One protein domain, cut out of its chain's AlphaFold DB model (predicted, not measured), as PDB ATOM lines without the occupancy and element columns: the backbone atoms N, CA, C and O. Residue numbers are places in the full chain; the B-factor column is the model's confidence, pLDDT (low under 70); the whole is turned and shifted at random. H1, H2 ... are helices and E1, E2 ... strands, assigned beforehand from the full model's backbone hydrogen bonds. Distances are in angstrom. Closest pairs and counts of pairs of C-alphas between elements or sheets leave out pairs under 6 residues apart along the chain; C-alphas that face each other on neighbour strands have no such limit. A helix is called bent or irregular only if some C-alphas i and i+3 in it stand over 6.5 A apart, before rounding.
ATOM      1  N   ASN A   2      25.151  19.540 -22.181       34.88
ATOM      2  CA  ASN A   2      24.634  20.019 -23.468       34.88
ATOM      3  C   ASN A   2      25.092  21.469 -23.649       34.88
ATOM      4  O   ASN A   2      24.461  22.387 -23.134       34.88
ATOM      5  N   ILE A   3      26.212  21.679 -24.338       41.94
ATOM      6  CA  ILE A   3      26.620  23.018 -24.772       41.94
ATOM      7  C   ILE A   3      25.764  23.345 -26.002       41.94
ATOM      8  O   ILE A   3      26.152  23.081 -27.133       41.94
ATOM      9  N   GLY A   4      24.546  23.839 -25.764       50.72
ATOM     10  CA  GLY A   4      23.585  24.218 -26.810       50.72
ATOM     11  C   GLY A   4      23.884  25.560 -27.489       50.72
ATOM     12  O   GLY A   4      23.103  26.002 -28.324       50.72
ATOM     13  N   GLN A   5      24.987  26.226 -27.137       60.97
ATOM     14  CA  GLN A   5      25.396  27.488 -27.749       60.97
ATOM     15  C   GLN A   5      26.715  27.301 -28.488       60.97
ATOM     16  O   GLN A   5      27.764  27.059 -27.893       60.97
ATOM     17  N   VAL A   6      26.641  27.414 -29.811       59.97
ATOM     18  CA  VAL A   6      27.808  27.472 -30.685       59.97
ATOM     19  C   VAL A   6      28.573  28.773 -30.365       59.97
ATOM     20  O   VAL A   6      27.954  29.840 -30.347       59.97
ATOM     21  N   PRO A   7      29.887  28.727 -30.070       72.44
ATOM     22  CA  PRO A   7      30.640  29.909 -29.653       72.44
ATOM     23  C   PRO A   7      30.702  30.955 -30.774       72.44
ATOM     24  O   PRO A   7      31.142  30.664 -31.881       72.44
ATOM     25  N   MET A   8      30.293  32.190 -30.479       81.38
ATOM     26  CA  MET A   8      30.403  33.305 -31.423       81.38
ATOM     27  C   MET A   8      31.838  33.817 -31.506       81.38
ATOM     28  O   MET A   8      32.457  34.118 -30.487       81.38
ATOM     29  N   ILE A   9      32.347  33.965 -32.730       87.50
ATOM     30  CA  ILE A   9      33.642  34.597 -32.990       87.50
ATOM     31  C   ILE A   9      33.384  36.007 -33.525       87.50
ATOM     32  O   ILE A   9      32.822  36.182 -34.610       87.50
ATOM     33  N   PHE A  10      33.810  37.000 -32.748       90.44
ATOM     34  CA  PHE A  10      33.775  38.415 -33.106       90.44
ATOM     35  C   PHE A  10      35.168  38.881 -33.520       90.44
ATOM     36  O   PHE A  10      36.174  38.459 -32.950       90.44
ATOM     37  N   GLY A  11      35.226  39.775 -34.500       88.50
ATOM     38  CA  GLY A  11      36.460  40.418 -34.934       88.50
ATOM     39  C   GLY A  11      36.229  41.899 -35.176       88.50
ATOM     40  O   GLY A  11      35.212  42.288 -35.740       88.50
ATOM     41  N   HIS A  12      37.175  42.728 -34.750       89.25
ATOM     42  CA  HIS A  12      37.151  44.157 -35.035       89.25
ATOM     43  C   HIS A  12      37.912  44.436 -36.328       89.25
ATOM     44  O   HIS A  12      39.003  43.899 -36.528       89.25
ATOM     45  N   SER A  13      37.338  45.273 -37.193       84.25
ATOM     46  CA  SER A  13      38.054  45.796 -38.358       84.25
ATOM     47  C   SER A  13      39.322  46.531 -37.915       84.25
ATOM     48  O   SER A  13      39.332  47.214 -36.889       84.25
ATOM     49  N   SER A  14      40.401  46.408 -38.683       78.62
ATOM     50  CA  SER A  14      41.610  47.216 -38.479       78.62
ATOM     51  C   SER A  14      41.434  48.674 -38.911       78.62
ATOM     52  O   SER A  14      42.212  49.530 -38.494       78.62
ATOM     53  N   GLU A  15      40.437  48.961 -39.752       79.88
ATOM     54  CA  GLU A  15      40.070  50.331 -40.104       79.88
ATOM     55  C   GLU A  15      39.243  50.936 -38.972       79.88
ATOM     56  O   GLU A  15      38.213  50.396 -38.562       79.88
ATOM     57  N   SER A  16      39.734  52.056 -38.449       81.19
ATOM     58  CA  SER A  16      38.978  52.898 -37.540       81.19
ATOM     59  C   SER A  16      38.207  53.906 -38.376       81.19
ATOM     60  O   SER A  16      38.824  54.723 -39.052       81.19
ATOM     61  N   SER A  17      36.881  53.856 -38.335       83.19
ATOM     62  CA  SER A  17      36.046  54.931 -38.858       83.19
ATOM     63  C   SER A  17      35.713  55.894 -37.729       83.19
ATOM     64  O   SER A  17      35.431  55.485 -36.602       83.19
ATOM     65  N   THR A  18      35.758  57.193 -37.996       85.12
ATOM     66  CA  THR A  18      35.269  58.171 -37.026       85.12
ATOM     67  C   THR A  18      33.762  58.021 -36.940       85.12
ATOM     68  O   THR A  18      33.055  58.127 -37.941       85.12
ATOM     69  N   ASN A  19      33.251  57.736 -35.746       80.69
ATOM     70  CA  ASN A  19      31.817  57.666 -35.546       80.69
ATOM     71  C   ASN A  19      31.230  59.076 -35.763       80.69
ATOM     72  O   ASN A  19      31.580  59.979 -34.993       80.69
ATOM     73  N   PRO A  20      30.328  59.266 -36.746       70.62
ATOM     74  CA  PRO A  20      29.858  60.591 -37.160       70.62
ATOM     75  C   PRO A  20      29.116  61.351 -36.053       70.62
ATOM     76  O   PRO A  20      28.971  62.563 -36.138       70.62
ATOM     77  N   TYR A  21      28.680  60.662 -34.995       61.06
ATOM     78  CA  TYR A  21      27.925  61.254 -33.892       61.06
ATOM     79  C   TYR A  21      28.762  61.527 -32.641       61.06
ATOM     80  O   TYR A  21      28.367  62.334 -31.808       61.06
ATOM     81  N   THR A  22      29.893  60.837 -32.459       82.62
ATOM     82  CA  THR A  22      30.724  60.992 -31.245       82.62
ATOM     83  C   THR A  22      32.099  61.582 -31.518       82.62
ATOM     84  O   THR A  22      32.808  61.888 -30.564       82.62
ATOM     85  N   GLY A  23      32.511  61.676 -32.789       82.62
ATOM     86  CA  GLY A  23      33.866  62.075 -33.177       82.62
ATOM     87  C   GLY A  23      34.950  61.082 -32.745       82.62
ATOM     88  O   GLY A  23      36.129  61.318 -32.978       82.62
ATOM     89  N   LYS A  24      34.578  59.963 -32.109       78.06
ATOM     90  CA  LYS A  24      35.529  58.970 -31.610       78.06
ATOM     91  C   LYS A  24      35.852  57.929 -32.678       78.06
ATOM     92  O   LYS A  24      34.952  57.540 -33.431       78.06
ATOM     93  N   PRO A  25      37.090  57.409 -32.695       77.44
ATOM     94  CA  PRO A  25      37.444  56.262 -33.514       77.44
ATOM     95  C   PRO A  25      36.592  55.051 -33.114       77.44
ATOM     96  O   PRO A  25      36.556  54.649 -31.950       77.44
ATOM     97  N   ASN A  26      35.887  54.471 -34.080       87.12
ATOM     98  CA  ASN A  26      35.082  53.269 -33.937       87.12
ATOM     99  C   ASN A  26      35.606  52.196 -34.892       87.12
ATOM    100  O   ASN A  26      35.813  52.439 -36.078       87.12
ATOM    101  N   ARG A  27      35.800  50.984 -34.377       87.75
ATOM    102  CA  ARG A  27      36.152  49.824 -35.197       87.75
ATOM    103  C   ARG A  27      34.936  48.937 -35.307       87.75
ATOM    104  O   ARG A  27      34.514  48.339 -34.315       87.75
ATOM    105  N   GLU A  28      34.400  48.850 -36.517       86.31
ATOM    106  CA  GLU A  28      33.243  48.017 -36.813       86.31
ATOM    107  C   GLU A  28      33.491  46.577 -36.337       86.31
ATOM    108  O   GLU A  28      34.496  45.946 -36.687       86.31
ATOM    109  N   MET A  29      32.583  46.075 -35.500       91.00
ATOM    110  CA  MET A  29      32.586  44.690 -35.050       91.00
ATOM    111  C   MET A  29      31.904  43.834 -36.112       91.00
ATOM    112  O   MET A  29      30.768  44.098 -36.498       91.00
ATOM    113  N   LYS A  30      32.582  42.781 -36.560       91.31
ATOM    114  CA  LYS A  30      32.070  41.837 -37.551       91.31
ATOM    115  C   LYS A  30      31.982  40.447 -36.938       91.31
ATOM    116  O   LYS A  30      32.856  40.029 -36.176       91.31
ATOM    117  N   VAL A  31      30.925  39.723 -37.292       90.81
ATOM    118  CA  VAL A  31      30.650  38.370 -36.791       90.81
ATOM    119  C   VAL A  31      31.069  37.337 -37.835       90.81
ATOM    120  O   VAL A  31      30.774  37.480 -39.024       90.81
ATOM    121  N   PHE A  32      31.744  36.272 -37.401       91.00
ATOM    122  CA  PHE A  32      32.046  35.127 -38.256       91.00
ATOM    123  C   PHE A  32      30.804  34.233 -38.414       91.00
ATOM    124  O   PHE A  32      30.589  33.286 -37.660       91.00
ATOM    125  N   ALA A  33      29.966  34.552 -39.403       83.19
ATOM    126  CA  ALA A  33      28.673  33.895 -39.611       83.19
ATOM    127  C   ALA A  33      28.763  32.444 -40.138       83.19
ATOM    128  O   ALA A  33      27.797  31.692 -40.040       83.19
ATOM    129  N   GLU A  34      29.905  32.025 -40.690       78.44
ATOM    130  CA  GLU A  34      30.040  30.724 -41.371       78.44
ATOM    131  C   GLU A  34      29.888  29.523 -40.424       78.44
ATOM    132  O   GLU A  34      29.407  28.455 -40.814       78.44
ATOM    133  N   LEU A  35      30.229  29.735 -39.149       76.31
ATOM    134  CA  LEU A  35      30.042  28.764 -38.075       76.31
ATOM    135  C   LEU A  35      28.556  28.419 -37.868       76.31
ATOM    136  O   LEU A  35      28.230  27.272 -37.573       76.31
ATOM    137  N   PHE A  36      27.660  29.388 -38.074       73.62
ATOM    138  CA  PHE A  36      26.212  29.199 -37.953       73.62
ATOM    139  C   PHE A  36      25.608  28.481 -39.155       73.62
ATOM    140  O   PHE A  36      24.677  27.700 -38.997       73.62
ATOM    141  N   LYS A  37      26.141  28.732 -40.355       77.44
ATOM    142  CA  LYS A  37      25.612  28.149 -41.594       77.44
ATOM    143  C   LYS A  37      25.943  26.669 -41.732       77.44
ATOM    144  O   LYS A  37      25.130  25.896 -42.221       77.44
ATOM    145  N   THR A  38      27.156  26.288 -41.342       77.69
ATOM    146  CA  THR A  38      27.684  24.941 -41.603       77.69
ATOM    147  C   THR A  38      27.746  24.062 -40.360       77.69
ATOM    148  O   THR A  38      27.890  22.849 -40.487       77.69
ATOM    149  N   GLY A  39      27.686  24.653 -39.159       77.56
ATOM    150  CA  GLY A  39      27.851  23.944 -37.886       77.56
ATOM    151  C   GLY A  39      29.252  23.353 -37.663       77.56
ATOM    152  O   GLY A  39      29.482  22.702 -36.647       77.56
ATOM    153  N   ILE A  40      30.199  23.562 -38.587       80.38
ATOM    154  CA  ILE A  40      31.542  22.975 -38.554       80.38
ATOM    155  C   ILE A  40      32.578  24.097 -38.611       80.38
ATOM    156  O   ILE A  40      32.660  24.849 -39.579       80.38
ATOM    157  N   PHE A  41      33.435  24.179 -37.592       84.19
ATOM    158  CA  PHE A  41      34.553  25.117 -37.601       84.19
ATOM    159  C   PHE A  41      35.697  24.604 -38.482       84.19
ATOM    160  O   PHE A  41      36.362  23.622 -38.142       84.19
ATOM    161  N   LYS A  42      35.978  25.302 -39.586       86.44
ATOM    162  CA  LYS A  42      37.181  25.076 -40.396       86.44
ATOM    163  C   LYS A  42      38.159  26.243 -40.220       86.44
ATOM    164  O   LYS A  42      37.820  27.380 -40.557       86.44
ATOM    165  N   PRO A  43      39.408  25.993 -39.780       84.88
ATOM    166  CA  PRO A  43      40.421  27.043 -39.652       84.88
ATOM    167  C   PRO A  43      40.700  27.811 -40.954       84.88
ATOM    168  O   PRO A  43      41.104  28.972 -40.904       84.88
ATOM    169  N   SER A  44      40.497  27.186 -42.120       84.38
ATOM    170  CA  SER A  44      40.611  27.836 -43.433       84.38
ATOM    171  C   SER A  44      39.603  28.965 -43.617       84.38
ATOM    172  O   SER A  44      39.952  30.017 -44.150       84.38
ATOM    173  N   ASP A  45      38.378  28.764 -43.140       86.69
ATOM    174  CA  ASP A  45      37.256  29.669 -43.376       86.69
ATOM    175  C   ASP A  45      37.382  30.885 -42.463       86.69
ATOM    176  O   ASP A  45      37.213  32.019 -42.914       86.69
ATOM    177  N   LEU A  46      37.828  30.667 -41.218       87.62
ATOM    178  CA  LEU A  46      38.200  31.754 -40.315       87.62
ATOM    179  C   LEU A  46      39.360  32.577 -40.890       87.62
ATOM    180  O   LEU A  46      39.278  33.801 -40.929       87.62
ATOM    181  N   LYS A  47      40.427  31.930 -41.379       85.75
ATOM    182  CA  LYS A  47      41.562  32.636 -42.003       85.75
ATOM    183  C   LYS A  47      41.116  33.467 -43.204       85.75
ATOM    184  O   LYS A  47      41.531  34.620 -43.333       85.75
ATOM    185  N   ARG A  48      40.259  32.902 -44.060       86.06
ATOM    186  CA  ARG A  48      39.687  33.602 -45.212       86.06
ATOM    187  C   ARG A  48      38.893  34.817 -44.746       86.06
ATOM    188  O   ARG A  48      39.206  35.915 -45.192       86.06
ATOM    189  N   TRP A  49      37.979  34.647 -43.793       90.06
ATOM    190  CA  TRP A  49      37.172  35.733 -43.239       90.06
ATOM    191  C   TRP A  49      38.017  36.845 -42.610       90.06
ATOM    192  O   TRP A  49      37.838  38.007 -42.961       90.06
ATOM    193  N   VAL A  50      39.004  36.518 -41.767       87.94
ATOM    194  CA  VAL A  50      39.930  37.518 -41.202       87.94
ATOM    195  C   VAL A  50      40.607  38.309 -42.326       87.94
ATOM    196  O   VAL A  50      40.629  39.539 -42.300       87.94
ATOM    197  N   SER A  51      41.098  37.617 -43.357       85.06
ATOM    198  CA  SER A  51      41.814  38.249 -44.469       85.06
ATOM    199  C   SER A  51      40.943  39.098 -45.398       85.06
ATOM    200  O   SER A  51      41.453  40.038 -46.009       85.06
ATOM    201  N   THR A  52      39.660  38.770 -45.553       85.31
ATOM    202  CA  THR A  52      38.746  39.476 -46.464       85.31
ATOM    203  C   THR A  52      37.964  40.581 -45.777       85.31
ATOM    204  O   THR A  52      37.568  41.536 -46.442       85.31
ATOM    205  N   THR A  53      37.708  40.421 -44.480       87.88
ATOM    206  CA  THR A  53      36.661  41.157 -43.770       87.88
ATOM    207  C   THR A  53      37.210  42.042 -42.655       87.88
ATOM    208  O   THR A  53      36.647  43.115 -42.429       87.88
ATOM    209  N   LEU A  54      38.282  41.614 -41.971       88.81
ATOM    210  CA  LEU A  54      38.879  42.367 -40.860       88.81
ATOM    211  C   LEU A  54      40.104  43.186 -41.267       88.81
ATOM    212  O   LEU A  54      40.323  44.246 -40.691       88.81
ATOM    213  N   LEU A  55      40.905  42.687 -42.212       86.94
ATOM    214  CA  LEU A  55      42.097  43.384 -42.700       86.94
ATOM    215  C   LEU A  55      41.747  44.320 -43.868       86.94
ATOM    216  O   LEU A  55      40.891  43.960 -44.684       86.94
TER     217      LEU A  55
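This is residues 2 to 55 of the 687 residues of the protein "Hypothetical protein" of Aureoumbra lagunensis (UniProt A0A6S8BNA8). This is a long two-stranded hairpin, E1 and E2, drawn out at one end into a far-reaching loop, residues 13 to 28; beyond the other end of E2 the chain turns through the short helix H1 and folds back, so that H2 packs with its residues 49 to 54 on one face of the two strands. The printed part has 54 residues with two named strands and two named helices, in the order E1, E2, H1, H2, and the sheet, E1 - E2, is antiparallel. The class is mixed, helices and strands, with 23 residues, under half, in named elements. The whole is loose, with a radius of gyration of the C-alphas of 14.0 A, and flat, spanning 43 by 25 by 13 A.

Find C-alpha 10 at (33.775, 38.415, -33.106); there strand E1, residues 10 to 12, begins, and it covers 6.9 A. Its partner E2, residues 29 to 31, covers 6.8 A and ends at C-alpha 31 at (30.650, 38.370, -36.791). Read on to H1, residues 34 to 38, 6.2 A long. H2, residues 43 to 54, runs 15.4 A from C-alpha 43 at (40.421, 27.043, -39.652) to C-alpha 54 at (38.879, 42.367, -40.860). H2 is neither bent nor irregular, but only just: C-alphas 51 and 54 are 6.2 A apart.

Start with the hairpin of E1 and E2, antiparallel at 146 degrees between their directions. C-alphas 12 and 29 face each other at 4.6 A. Look there for N 11 and O 30, 2.9 A apart, and N 30 and O 11, 2.8 A apart, both pairs within hydrogen-bond range. Farther out in the loop, residues 17 to 18 pair with residues 25 to 26, antiparallel. From the strands go to H2: the closest C-alphas of E1 and H2 are those of His 12 and Leu 54, 6.3 A apart. Those of E2 and H2 are Lys 30 and Leu 54, 7.6 A apart. H1 and H2 are close but not clearly touching, the closest C-alphas being those of Glu 34 and Asp 45 at 7.6 A, while E1 and H1 are apart. In H1 and H2 every O i to N i+4 pair is within hydrogen-bond range.

The two C-alphas farthest apart are those of Asn 2 and Gly 23, at 44.1 A. The printed part has no cut. The link from E1 to E2, 16 residues, is long; those from E2 to H1 and from H1 to H2 are tight. Mean pLDDT of the printed part is 80.2; look for values under 70 at residues 2 to 6 and residue 21.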